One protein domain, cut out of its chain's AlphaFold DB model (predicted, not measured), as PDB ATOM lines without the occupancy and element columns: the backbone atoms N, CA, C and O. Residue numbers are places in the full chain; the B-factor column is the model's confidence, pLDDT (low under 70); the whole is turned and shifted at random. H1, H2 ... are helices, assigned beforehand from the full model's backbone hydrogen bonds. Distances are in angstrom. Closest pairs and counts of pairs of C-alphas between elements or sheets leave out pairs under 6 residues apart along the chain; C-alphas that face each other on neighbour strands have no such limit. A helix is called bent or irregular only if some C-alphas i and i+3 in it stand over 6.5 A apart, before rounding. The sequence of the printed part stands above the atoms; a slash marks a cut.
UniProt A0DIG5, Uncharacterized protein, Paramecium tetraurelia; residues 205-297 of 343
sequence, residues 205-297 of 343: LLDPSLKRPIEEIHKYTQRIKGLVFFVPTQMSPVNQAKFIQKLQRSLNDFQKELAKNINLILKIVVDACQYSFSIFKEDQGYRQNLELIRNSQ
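AT A GLANCE: This is residues 205 to 297 of the 343 residues of an uncharacterized protein of Paramecium tetraurelia (UniProt A0DIG5). This is a long, thin helical hairpin: a short helix, H1, lies side by side with part of a much longer one, H2, and a small third helix, H3, turns off at the end of H2 like a foot. H2 makes most of the length, and the wide loop of residues 226 to 239 joins H1 to it, with residues 232 to 237 sticking out. The printed part has 93 residues with three named helices, H1, H2 and H3 in that order along the chain, and no named strand; its class is all helix. It is extended, with a radius of gyration of the C-alphas of 23.5 A, and its C-alphas span 79 by 28 by 14 A, a rod.

HOW THE PARTS SIT: H1, residues 208 to 225, touches H2, residues 240 to 282, with 15 pairs of C-alphas within 8 A. The closest C-alphas of the two are those of Ile 217 and Ile 265, 5.7 A apart. H2 touches H1 with residues 258 to 276 alone. The two run opposite ways at a shallow tilt of 6 degrees and form a helical hairpin. H3, residues 284 to 295, is close to H2 but not clearly touching, and their closest C-alphas, those of Phe 280 and Tyr 286, are 7.2 A apart. The lines of H2 and H3 stand at 72 degrees, only just about perpendicular. H1 and H3 are apart. In H2 and H3 every O i to N i+4 pair is within hydrogen-bond range, and in H1 12 of 14 are.

IN THESE COORDINATES: H1 begins at Pro 208, with its C-alpha at (27.662, 132.369, 90.308), and measures 26.5 A from first to last C-alpha. It is irregular: C-alphas 209 and 212 are 7.0 A apart, against about 5 A in a regular helix. H2 runs 63.0 A from C-alpha 240 at (26.311, 170.501, 128.628) to C-alpha 282. H3 has 12 residues, measures 16.9 A and ends at C-alpha 295 at (51.286, 135.034, 67.080).

THE WHOLE: The two C-alphas farthest apart are those of Pro 237 and Asn 295, at 79.7 A. The printed part has no cut. The link from H1 to H2 is long, with 14 residues, and the link from H2 to H3 is tight, with 1 residue. Residues 280 to 297, of which 280 to 282 belong to H2 and 284 to 295 to H3, stand free. The mean pLDDT of the printed part is 79.8, and residues 230 to 238 and 284 to 297 are under 70.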
ATOM      1  N   LEU A 205      23.641 139.359  88.717       75.25
ATOM      2  CA  LEU A 205      23.042 138.616  89.835       75.25
ATOM      3  C   LEU A 205      22.937 137.106  89.577       75.25
ATOM      4  O   LEU A 205      22.779 136.328  90.519       75.25
ATOM      5  N   LEU A 206      22.973 136.697  88.307       75.69
ATOM      6  CA  LEU A 206      22.924 135.296  87.896       75.69
ATOM      7  C   LEU A 206      24.320 134.703  87.700       75.69
ATOM      8  O   LEU A 206      24.432 133.484  87.564       75.69
ATOM      9  N   ASP A 207      25.366 135.533  87.711       80.00
ATOM     10  CA  ASP A 207      26.742 135.061  87.704       80.00
ATOM     11  C   ASP A 207      27.056 134.394  89.058       80.00
ATOM     12  O   ASP A 207      27.027 135.054  90.107       80.00
ATOM     13  N   PRO A 208      27.357 133.082  89.074       78.75
ATOM     14  CA  PRO A 208      27.662 132.369  90.308       78.75
ATOM     15  C   PRO A 208      28.883 132.935  91.045       78.75
ATOM     16  O   PRO A 208      28.968 132.774  92.264       78.75
ATOM     17  N   SER A 209      29.804 133.605  90.345       82.12
ATOM     18  CA  SER A 209      30.999 134.208  90.942       82.12
ATOM     19  C   SER A 209      30.702 135.509  91.697       82.12
ATOM     20  O   SER A 209      31.337 135.787  92.712       82.12
ATOM     21  N   LEU A 210      29.691 136.267  91.264       82.38
ATOM     22  CA  LEU A 210      29.376 137.601  91.794       82.38
ATOM     23  C   LEU A 210      28.168 137.617  92.724       82.38
ATOM     24  O   LEU A 210      28.045 138.513  93.559       82.38
ATOM     25  N   LYS A 211      27.301 136.607  92.632       87.12
ATOM     26  CA  LYS A 211      26.089 136.515  93.447       87.12
ATOM     27  C   LYS A 211      26.373 136.632  94.949       87.12
ATOM     28  O   LYS A 211      25.773 137.469  95.619       87.12
ATOM     29  N   ARG A 212      27.294 135.816  95.479       89.38
ATOM     30  CA  ARG A 212      27.643 135.829  96.913       89.38
ATOM     31  C   ARG A 212      28.238 137.178  97.352       89.38
ATOM     32  O   ARG A 212      27.711 137.740  98.310       89.38
ATOM     33  N   PRO A 213      29.249 137.740  96.655       90.00
ATOM     34  CA  PRO A 213      29.755 139.078  96.953       90.00
ATOM     35  C   PRO A 213      28.670 140.158  97.000       90.00
ATOM     36  O   PRO A 213      28.624 140.940  97.945       90.00
ATOM     37  N   ILE A 214      27.755 140.185  96.024       88.12
ATOM     38  CA  ILE A 214      26.677 141.185  95.978       88.12
ATOM     39  C   ILE A 214      25.719 141.020  97.167       88.12
ATOM     40  O   ILE A 214      25.339 142.010  97.796       88.12
ATOM     41  N   GLU A 215      25.350 139.784  97.514       89.38
ATOM     42  CA  GLU A 215      24.525 139.498  98.693       89.38
ATOM     43  C   GLU A 215      25.207 139.952  99.996       89.38
ATOM     44  O   GLU A 215      24.547 140.498 100.884       89.38
ATOM     45  N   GLU A 216      26.523 139.772 100.123       91.25
ATOM     46  CA  GLU A 216      27.285 140.242 101.283       91.25
ATOM     47  C   GLU A 216      27.368 141.768 101.348       91.25
ATOM     48  O   GLU A 216      27.073 142.345 102.396       91.25
ATOM     49  N   ILE A 217      27.678 142.436 100.233       91.88
ATOM     50  CA  ILE A 217      27.679 143.904 100.145       91.88
ATOM     51  C   ILE A 217      26.310 144.453 100.550       91.88
ATOM     52  O   ILE A 217      26.232 145.418 101.317       91.88
ATOM     53  N   HIS A 218      25.224 143.811 100.113       89.81
ATOM     54  CA  HIS A 218      23.877 144.197 100.519       89.81
ATOM     55  C   HIS A 218      23.686 144.085 102.038       89.81
ATOM     56  O   HIS A 218      23.180 145.023 102.650       89.81
ATOM     57  N   LYS A 219      24.148 142.999 102.676       91.25
ATOM     58  CA  LYS A 219      24.085 142.842 104.144       91.25
ATOM     59  C   LYS A 219      24.829 143.960 104.876       91.25
ATOM     60  O   LYS A 219      24.288 144.514 105.830       91.25
ATOM     61  N   TYR A 220      26.036 144.318 104.440       89.50
ATOM     62  CA  TYR A 220      26.797 145.413 105.059       89.50
ATOM     63  C   TYR A 220      26.148 146.775 104.819       89.50
ATOM     64  O   TYR A 220      26.067 147.587 105.735       89.50
ATOM     65  N   THR A 221      25.590 146.994 103.630       89.12
ATOM     66  CA  THR A 221      24.836 148.217 103.323       89.12
ATOM     67  C   THR A 221      23.603 148.346 104.221       89.12
ATOM     68  O   THR A 221      23.316 149.428 104.722       89.12
ATOM     69  N   GLN A 222      22.890 147.245 104.479       89.00
ATOM     70  CA  GLN A 222      21.760 147.232 105.415       89.00
ATOM     71  C   GLN A 222      22.197 147.497 106.861       89.00
ATOM     72  O   GLN A 222      21.515 148.224 107.575       89.00
ATOM     73  N   ARG A 223      23.355 146.969 107.287       87.69
ATOM     74  CA  ARG A 223      23.928 147.290 108.606       87.69
ATOM     75  C   ARG A 223      24.232 148.774 108.735       87.69
ATOM     76  O   ARG A 223      23.836 149.359 109.730       87.69
ATOM     77  N   ILE A 224      24.860 149.374 107.721       88.19
ATOM     78  CA  ILE A 224      25.157 150.813 107.694       88.19
ATOM     79  C   ILE A 224      23.867 151.632 107.793       88.19
ATOM     80  O   ILE A 224      23.802 152.557 108.592       88.19
ATOM     81  N   LYS A 225      22.814 151.256 107.053       85.25
ATOM     82  CA  LYS A 225      21.496 151.906 107.155       85.25
ATOM     83  C   LYS A 225      20.865 151.794 108.545       85.25
ATOM     84  O   LYS A 225      20.095 152.665 108.925       85.25
ATOM     85  N   GLY A 226      21.151 150.716 109.270       84.00
ATOM     86  CA  GLY A 226      20.674 150.496 110.635       84.00
ATOM     87  C   GLY A 226      21.528 151.159 111.717       84.00
ATOM     88  O   GLY A 226      21.161 151.078 112.888       84.00
ATOM     89  N   LEU A 227      22.659 151.785 111.370       81.50
ATOM     90  CA  LEU A 227      23.469 152.516 112.339       81.50
ATOM     91  C   LEU A 227      22.737 153.800 112.726       81.50
ATOM     92  O   LEU A 227      22.543 154.695 111.908       81.50
ATOM     93  N   VAL A 228      22.348 153.887 113.992       76.31
ATOM     94  CA  VAL A 228      21.754 155.096 114.554       76.31
ATOM     95  C   VAL A 228      22.858 155.907 115.213       76.31
ATOM     96  O   VAL A 228      23.553 155.416 116.100       76.31
ATOM     97  N   PHE A 229      23.003 157.154 114.774       70.06
ATOM     98  CA  PHE A 229      24.024 158.077 115.257       70.06
ATOM     99  C   PHE A 229      23.922 158.348 116.768       70.06
ATOM    100  O   PHE A 229      24.927 158.380 117.484       70.06
ATOM    101  N   PHE A 230      22.696 158.525 117.261       69.25
ATOM    102  CA  PHE A 230      22.411 158.796 118.663       69.25
ATOM    103  C   PHE A 230      20.958 158.429 118.983       69.25
ATOM    104  O   PHE A 230      20.040 158.898 118.314       69.25
ATOM    105  N   VAL A 231      20.736 157.610 120.015       69.25
ATOM    106  CA  VAL A 231      19.393 157.348 120.555       69.25
ATOM    107  C   VAL A 231      19.272 158.091 121.888       69.25
ATOM    108  O   VAL A 231      19.945 157.696 122.848       69.25
ATOM    109  N   PRO A 232      18.450 159.147 122.001       65.38
ATOM    110  CA  PRO A 232      18.249 159.853 123.263       65.38
ATOM    111  C   PRO A 232      17.524 158.933 124.256       65.38
ATOM    112  O   PRO A 232      16.307 158.800 124.231       65.38
ATOM    113  N   THR A 233      18.278 158.235 125.109       63.41
ATOM    114  CA  THR A 233      17.715 157.153 125.937       63.41
ATOM    115  C   THR A 233      17.250 157.576 127.330       63.41
ATOM    116  O   THR A 233      16.808 156.712 128.070       63.41
ATOM    117  N   GLN A 234      17.315 158.853 127.723       59.41
ATOM    118  CA  GLN A 234      16.706 159.335 128.974       59.41
ATOM    119  C   GLN A 234      16.697 160.870 129.026       59.41
ATOM    120  O   GLN A 234      17.745 161.499 128.898       59.41
ATOM    121  N   MET A 235      15.512 161.448 129.246       54.44
ATOM    122  CA  MET A 235      15.256 162.870 129.517       54.44
ATOM    123  C   MET A 235      15.645 163.221 130.963       54.44
ATOM    124  O   MET A 235      14.802 163.586 131.776       54.44
ATOM    125  N   SER A 236      16.914 163.046 131.329       60.25
ATOM    126  CA  SER A 236      17.452 163.670 132.540       60.25
ATOM    127  C   SER A 236      18.297 164.878 132.133       60.25
ATOM    128  O   SER A 236      18.971 164.817 131.103       60.25
ATOM    129  N   PRO A 237      18.258 165.995 132.881       65.88
ATOM    130  CA  PRO A 237      19.049 167.173 132.555       65.88
ATOM    131  C   PRO A 237      20.539 166.823 132.652       65.88
ATOM    132  O   PRO A 237      21.108 166.683 133.737       65.88
ATOM    133  N   VAL A 238      21.174 166.623 131.498       68.38
ATOM    134  CA  VAL A 238      22.607 166.350 131.398       68.38
ATOM    135  C   VAL A 238      23.337 167.687 131.310       68.38
ATOM    136  O   VAL A 238      23.021 168.519 130.469       68.38
ATOM    137  N   ASN A 239      24.347 167.882 132.159       80.75
ATOM    138  CA  ASN A 239      25.268 169.016 132.053       80.75
ATOM    139  C   ASN A 239      25.866 169.075 130.630       80.75
ATOM    140  O   ASN A 239      26.365 168.059 130.137       80.75
ATOM    141  N   GLN A 240      25.848 170.253 129.999       79.88
ATOM    142  CA  GLN A 240      26.311 170.501 128.628       79.88
ATOM    143  C   GLN A 240      27.665 169.840 128.319       79.88
ATOM    144  O   GLN A 240      27.811 169.180 127.291       79.88
ATOM    145  N   ALA A 241      28.635 169.913 129.237       83.69
ATOM    146  CA  ALA A 241      29.952 169.301 129.043       83.69
ATOM    147  C   ALA A 241      29.888 167.764 128.932       83.69
ATOM    148  O   ALA A 241      30.560 167.159 128.094       83.69
ATOM    149  N   LYS A 242      29.041 167.114 129.741       81.88
ATOM    150  CA  LYS A 242      28.829 165.657 129.692       81.88
ATOM    151  C   LYS A 242      28.070 165.242 128.434       81.88
ATOM    152  O   LYS A 242      28.339 164.171 127.892       81.88
ATOM    153  N   PHE A 243      27.149 166.079 127.959       81.75
ATOM    154  CA  PHE A 243      26.423 165.844 126.714       81.75
ATOM    155  C   PHE A 243      27.356 165.910 125.499       81.75
ATOM    156  O   PHE A 243      27.404 164.952 124.728       81.75
ATOM    157  N   ILE A 244      28.178 166.962 125.391       84.81
ATOM    158  CA  ILE A 244      29.184 167.098 124.325       84.81
ATOM    159  C   ILE A 244      30.146 165.904 124.339       84.81
ATOM    160  O   ILE A 244      30.405 165.307 123.296       84.81
ATOM    161  N   GLN A 245      30.617 165.483 125.517       86.12
ATOM    162  CA  GLN A 245      31.499 164.321 125.625       86.12
ATOM    163  C   GLN A 245      30.812 163.013 125.187       86.12
ATOM    164  O   GLN A 245      31.444 162.165 124.554       86.12
ATOM    165  N   LYS A 246      29.520 162.830 125.497       83.31
ATOM    166  CA  LYS A 246      28.739 161.654 125.075       83.31
ATOM    167  C   LYS A 246      28.498 161.651 123.562       83.31
ATOM    168  O   LYS A 246      28.656 160.601 122.942       83.31
ATOM    169  N   LEU A 247      28.199 162.808 122.971       83.56
ATOM    170  CA  LEU A 247      28.093 162.977 121.519       83.56
ATOM    171  C   LEU A 247      29.417 162.682 120.814       83.56
ATOM    172  O   LEU A 247      29.432 161.917 119.859       83.56
ATOM    173  N   GLN A 248      30.536 163.220 121.310       86.56
ATOM    174  CA  GLN A 248      31.863 162.960 120.741       86.56
ATOM    175  C   GLN A 248      32.239 161.476 120.787       86.56
ATOM    176  O   GLN A 248      32.827 160.957 119.840       86.56
ATOM    177  N   ARG A 249      31.885 160.762 121.865       85.44
ATOM    178  CA  ARG A 249      32.074 159.303 121.930       85.44
ATOM    179  C   ARG A 249      31.204 158.579 120.903       85.44
ATOM    180  O   ARG A 249      31.742 157.785 120.142       85.44
ATOM    181  N   SER A 250      29.915 158.918 120.821       84.56
ATOM    182  CA  SER A 250      28.984 158.339 119.838       84.56
ATOM    183  C   SER A 250      29.451 158.577 118.397       84.56
ATOM    184  O   SER A 250      29.444 157.657 117.587       84.56
ATOM    185  N   LEU A 251      29.945 159.786 118.098       85.50
ATOM    186  CA  LEU A 251      30.564 160.151 116.819       85.50
ATOM    187  C   LEU A 251      31.761 159.264 116.491       85.50
ATOM    188  O   LEU A 251      31.825 158.695 115.404       85.50
ATOM    189  N   ASN A 252      32.700 159.131 117.427       88.94
ATOM    190  CA  ASN A 252      33.899 158.328 117.216       88.94
ATOM    191  C   ASN A 252      33.565 156.842 117.020       88.94
ATOM    192  O   ASN A 252      34.181 156.182 116.183       88.94
ATOM    193  N   ASP A 253      32.596 156.310 117.764       87.12
ATOM    194  CA  ASP A 253      32.170 154.914 117.644       87.12
ATOM    195  C   ASP A 253      31.420 154.669 116.326       87.12
ATOM    196  O   ASP A 253      31.703 153.693 115.627       87.12
ATOM    197  N   PHE A 254      30.551 155.602 115.923       87.56
ATOM    198  CA  PHE A 254      29.877 155.576 114.626       87.56
ATOM    199  C   PHE A 254      30.879 155.624 113.466       87.56
ATOM    200  O   PHE A 254      30.821 154.788 112.567       87.56
ATOM    201  N   GLN A 255      31.846 156.545 113.506       89.75
ATOM    202  CA  GLN A 255      32.888 156.658 112.482       89.75
ATOM    203  C   GLN A 255      33.731 155.384 112.378       89.75
ATOM    204  O   GLN A 255      34.014 154.926 111.270       89.75
ATOM    205  N   LYS A 256      34.106 154.780 113.513       90.75
ATOM    206  CA  LYS A 256      34.850 153.512 113.532       90.75
ATOM    207  C   LYS A 256      34.051 152.374 112.903       90.75
ATOM    208  O   LYS A 256      34.595 151.636 112.081       90.75
ATOM    209  N   GLU A 257      32.778 152.227 113.263       89.06
ATOM    210  CA  GLU A 257      31.939 151.150 112.733       89.06
ATOM    211  C   GLU A 257      31.621 151.369 111.244       89.06
ATOM    212  O   GLU A 257      31.650 150.421 110.456       89.06
ATOM    213  N   LEU A 258      31.420 152.617 110.814       89.88
ATOM    214  CA  LEU A 258      31.257 152.973 109.405       89.88
ATOM    215  C   LEU A 258      32.522 152.651 108.595       89.88
ATOM    216  O   LEU A 258      32.441 151.939 107.592       89.88
ATOM    217  N   ALA A 259      33.699 153.080 109.059       92.00
ATOM    218  CA  ALA A 259      34.976 152.784 108.407       92.00
ATOM    219  C   ALA A 259      35.231 151.272 108.304       92.00
ATOM    220  O   ALA A 259      35.668 150.770 107.267       92.00
ATOM    221  N   LYS A 260      34.902 150.516 109.357       92.88
ATOM    222  CA  LYS A 260      35.004 149.054 109.370       92.88
ATOM    223  C   LYS A 260      34.100 148.404 108.319       92.88
ATOM    224  O   LYS A 260      34.574 147.555 107.568       92.88
ATOM    225  N   ASN A 261      32.830 148.805 108.229       89.38
ATOM    226  CA  ASN A 261      31.900 148.252 107.239       89.38
ATOM    227  C   ASN A 261      32.305 148.616 105.799       89.38
ATOM    228  O   ASN A 261      32.235 147.758 104.917       89.38
ATOM    229  N   ILE A 262      32.800 149.836 105.559       90.75
ATOM    230  CA  ILE A 262      33.319 150.252 104.245       90.75
ATOM    231  C   ILE A 262      34.534 149.410 103.841       90.75
ATOM    232  O   ILE A 262      34.571 148.884 102.731       90.75
ATOM    233  N   ASN A 263      35.504 149.226 104.741       93.06
ATOM    234  CA  ASN A 263      36.694 148.420 104.458       93.06
ATOM    235  C   ASN A 263      36.347 146.953 104.158       93.06
ATOM    236  O   ASN A 263      36.972 146.335 103.296       93.06
ATOM    237  N   LEU A 264      35.324 146.399 104.820       93.38
ATOM    238  CA  LEU A 264      34.818 145.058 104.521       93.38
ATOM    239  C   LEU A 264      34.188 144.982 103.125       93.38
ATOM    240  O   LEU A 264      34.500 144.057 102.380       93.38
ATOM    241  N   ILE A 265      33.366 145.965 102.744       91.12
ATOM    242  CA  ILE A 265      32.789 146.049 101.392       91.12
ATOM    243  C   ILE A 265      33.899 146.129 100.339       91.12
ATOM    244  O   ILE A 265      33.871 145.373  99.370       91.12
ATOM    245  N   LEU A 266      34.899 146.993 100.540       92.62
ATOM    246  CA  LEU A 266      36.027 147.137  99.615       92.62
ATOM    247  C   LEU A 266      36.793 145.824  99.450       92.62
ATOM    248  O   LEU A 266      37.086 145.428  98.324       92.62
ATOM    249  N   LYS A 267      37.065 145.121 100.553       94.38
ATOM    250  CA  LYS A 267      37.733 143.819 100.510       94.38
ATOM    251  C   LYS A 267      36.932 142.797  99.699       94.38
ATOM    252  O   LYS A 267      37.497 142.153  98.824       94.38
ATOM    253  N   ILE A 268      35.621 142.705  99.929       92.81
ATOM    254  CA  ILE A 268      34.739 141.782  99.197       92.81
ATOM    255  C   ILE A 268      34.746 142.082  97.697       92.81
ATOM    256  O   ILE A 268      34.796 141.160  96.888       92.81
ATOM    257  N   VAL A 269      34.721 143.363  97.315       90.31
ATOM    258  CA  VAL A 269      34.792 143.767  95.904       90.31
ATOM    259  C   VAL A 269      36.125 143.352  95.283       90.31
ATOM    260  O   VAL A 269      36.131 142.771  94.200       90.31
ATOM    261  N   VAL A 270      37.247 143.601  95.966       92.12
ATOM    262  CA  VAL A 270      38.581 143.215  95.476       92.12
ATOM    263  C   VAL A 270      38.685 141.699  95.308       92.12
ATOM    264  O   VAL A 270      39.079 141.241  94.235       92.12
ATOM    265  N   ASP A 271      38.276 140.930  96.317       91.12
ATOM    266  CA  ASP A 271      38.319 139.466  96.290       91.12
ATOM    267  C   ASP A 271      37.425 138.909  95.163       91.12
ATOM    268  O   ASP A 271      37.836 138.025  94.407       91.12
ATOM    269  N   ALA A 272      36.226 139.473  94.976       89.44
ATOM    270  CA  ALA A 272      35.305 139.087  93.906       89.44
ATOM    271  C   ALA A 272      35.862 139.386  92.508       89.44
ATOM    272  O   ALA A 272      35.765 138.549  91.609       89.44
ATOM    273  N   CYS A 273      36.476 140.557  92.316       86.06
ATOM    274  CA  CYS A 273      37.112 140.921  91.053       86.06
ATOM    275  C   CYS A 273      38.310 140.016  90.741       86.06
ATOM    276  O   CYS A 273      38.461 139.577  89.601       86.06
ATOM    277  N   GLN A 274      39.140 139.699  91.739       89.00
ATOM    278  CA  GLN A 274      40.269 138.781  91.570       89.00
ATOM    279  C   GLN A 274      39.804 137.367  91.212       89.00
ATOM    280  O   GLN A 274      40.361 136.755  90.301       89.00
ATOM    281  N   TYR A 275      38.755 136.878  91.873       88.44
ATOM    282  CA  TYR A 275      38.172 135.568  91.600       88.44
ATOM    283  C   TYR A 275      37.512 135.488  90.214       88.44
ATOM    284  O   TYR A 275      37.731 134.539  89.460       88.44
ATOM    285  N   SER A 276      36.745 136.512  89.829       84.25
ATOM    286  CA  SER A 276      36.171 136.608  88.481       84.25
ATOM    287  C   SER A 276      37.276 136.623  87.416       84.25
ATOM    288  O   SER A 276      37.203 135.907  86.416       84.25
ATOM    289  N   PHE A 277      38.369 137.346  87.673       83.44
ATOM    290  CA  PHE A 277      39.528 137.385  86.787       83.44
ATOM    291  C   PHE A 277      40.279 136.046  86.701       83.44
ATOM    292  O   PHE A 277      40.751 135.685  85.620       83.44
ATOM    293  N   SER A 278      40.388 135.280  87.794       85.44
ATOM    294  CA  SER A 278      40.992 133.942  87.748       85.44
ATOM    295  C   SER A 278      40.139 132.959  86.950       85.44
ATOM    296  O   SER A 278      40.684 132.251  86.108       85.44
ATOM    297  N   ILE A 279      38.812 132.977  87.128       82.75
ATOM    298  CA  ILE A 279      37.893 132.163  86.314       82.75
ATOM    299  C   ILE A 279      38.028 132.533  84.835       82.75
ATOM    300  O   ILE A 279      38.146 131.657  83.980       82.75
ATOM    301  N   PHE A 280      38.066 133.830  84.526       77.81
ATOM    302  CA  PHE A 280      38.231 134.309  83.156       77.81
ATOM    303  C   PHE A 280      39.544 133.828  82.514       77.81
ATOM    304  O   PHE A 280      39.567 133.489  81.334       77.81
ATOM    305  N   LYS A 281      40.638 133.743  83.283       75.62
ATOM    306  CA  LYS A 281      41.920 133.189  82.809       75.62
ATOM    307  C   LYS A 281      41.876 131.686  82.527       75.62
ATOM    308  O   LYS A 281      42.642 131.203  81.689       75.62
ATOM    309  N   GLU A 282      41.060 130.945  83.267       78.06
ATOM    310  CA  GLU A 282      40.907 129.498  83.104       78.06
ATOM    311  C   GLU A 282      40.009 129.133  81.919       78.06
ATOM    312  O   GLU A 282      40.160 128.044  81.360       78.06
ATOM    313  N   ASP A 283      39.130 130.044  81.493       76.62
ATOM    314  CA  ASP A 283      38.266 129.805  80.345       76.62
ATOM    315  C   ASP A 283      39.081 129.672  79.043       76.62
ATOM    316  O   ASP A 283      39.941 130.489  78.694       76.62
ATOM    317  N   GLN A 284      38.812 128.593  78.305       58.38
ATOM    318  CA  GLN A 284      39.600 128.131  77.153       58.38
ATOM    319  C   GLN A 284      39.663 129.178  76.025       58.38
ATOM    320  O   GLN A 284      40.651 129.245  75.290       58.38
ATOM    321  N   GLY A 285      38.643 130.039  75.926       58.31
ATOM    322  CA  GLY A 285      38.585 131.133  74.956       58.31
ATOM    323  C   GLY A 285      39.637 132.227  75.180       58.31
ATOM    324  O   GLY A 285      40.063 132.863  74.216       58.31
ATOM    325  N   TYR A 286      40.113 132.433  76.414       60.56
ATOM    326  CA  TYR A 286      41.168 133.410  76.697       60.56
ATOM    327  C   TYR A 286      42.558 132.872  76.337       60.56
ATOM    328  O   TYR A 286      43.365 133.600  75.759       60.56
ATOM    329  N   ARG A 287      42.828 131.581  76.589       58.50
ATOM    330  CA  ARG A 287      44.100 130.937  76.208       58.50
ATOM    331  C   ARG A 287      44.307 130.922  74.693       58.50
ATOM    332  O   ARG A 287      45.373 131.309  74.229       58.50
ATOM    333  N   GLN A 288      43.269 130.568  73.934       59.12
ATOM    334  CA  GLN A 288      43.324 130.569  72.467       59.12
ATOM    335  C   GLN A 288      43.497 131.988  71.899       59.12
ATOM    336  O   GLN A 288      44.302 132.193  70.995       59.12
ATOM    337  N   ASN A 289      42.812 132.993  72.461       58.16
ATOM    338  CA  ASN A 289      42.987 134.387  72.041       58.16
ATOM    339  C   ASN A 289      44.364 134.958  72.414       58.16
ATOM    340  O   ASN A 289      44.928 135.717  71.634       58.16
ATOM    341  N   LEU A 290      44.940 134.589  73.562       61.44
ATOM    342  CA  LEU A 290      46.304 134.987  73.927       61.44
ATOM    343  C   LEU A 290      47.356 134.385  72.995       61.44
ATOM    344  O   LEU A 290      48.310 135.073  72.646       61.44
ATOM    345  N   GLU A 291      47.193 133.129  72.577       59.56
ATOM    346  CA  GLU A 291      48.077 132.509  71.584       59.56
ATOM    347  C   GLU A 291      47.942 133.184  70.215       59.56
ATOM    348  O   GLU A 291      48.949 133.460  69.569       59.56
ATOM    349  N   LEU A 292      46.723 133.550  69.808       58.19
ATOM    350  CA  LEU A 292      46.489 134.318  68.584       58.19
ATOM    351  C   LEU A 292      47.111 135.722  68.649       58.19
ATOM    352  O   LEU A 292      47.780 136.120  67.700       58.19
ATOM    353  N   ILE A 293      46.970 136.446  69.764       61.09
ATOM    354  CA  ILE A 293      47.577 137.775  69.981       61.09
ATOM    355  C   ILE A 293      49.108 137.681  70.063       61.09
ATOM    356  O   ILE A 293      49.812 138.561  69.582       61.09
ATOM    357  N   ARG A 294      49.656 136.606  70.637       59.16
ATOM    358  CA  ARG A 294      51.107 136.372  70.675       59.16
ATOM    359  C   ARG A 294      51.679 136.077  69.287       59.16
ATOM    360  O   ARG A 294      52.822 136.436  69.017       59.16
ATOM    361  N   ASN A 295      50.885 135.445  68.425       60.66
ATOM    362  CA  ASN A 295      51.286 135.034  67.080       60.66
ATOM    363  C   ASN A 295      50.960 136.073  65.994       60.66
ATOM    364  O   ASN A 295      51.475 135.967  64.883       60.66
ATOM    365  N   SER A 296      50.138 137.082  66.289       52.03
ATOM    366  CA  SER A 296      49.814 138.170  65.365       52.03
ATOM    367  C   SER A 296      50.268 139.507  65.950       52.03
ATOM    368  O   SER A 296      49.781 139.937  66.987       52.03
ATOM    369  N   GLN A 297      51.200 140.192  65.278       51.44
ATOM    370  CA  GLN A 297      51.578 141.585  65.568       51.44
ATOM    371  C   GLN A 297      50.430 142.559  65.217       51.44
ATOM    372  O   GLN A 297      50.616 143.498  64.449       51.44
TER     373      GLN A 297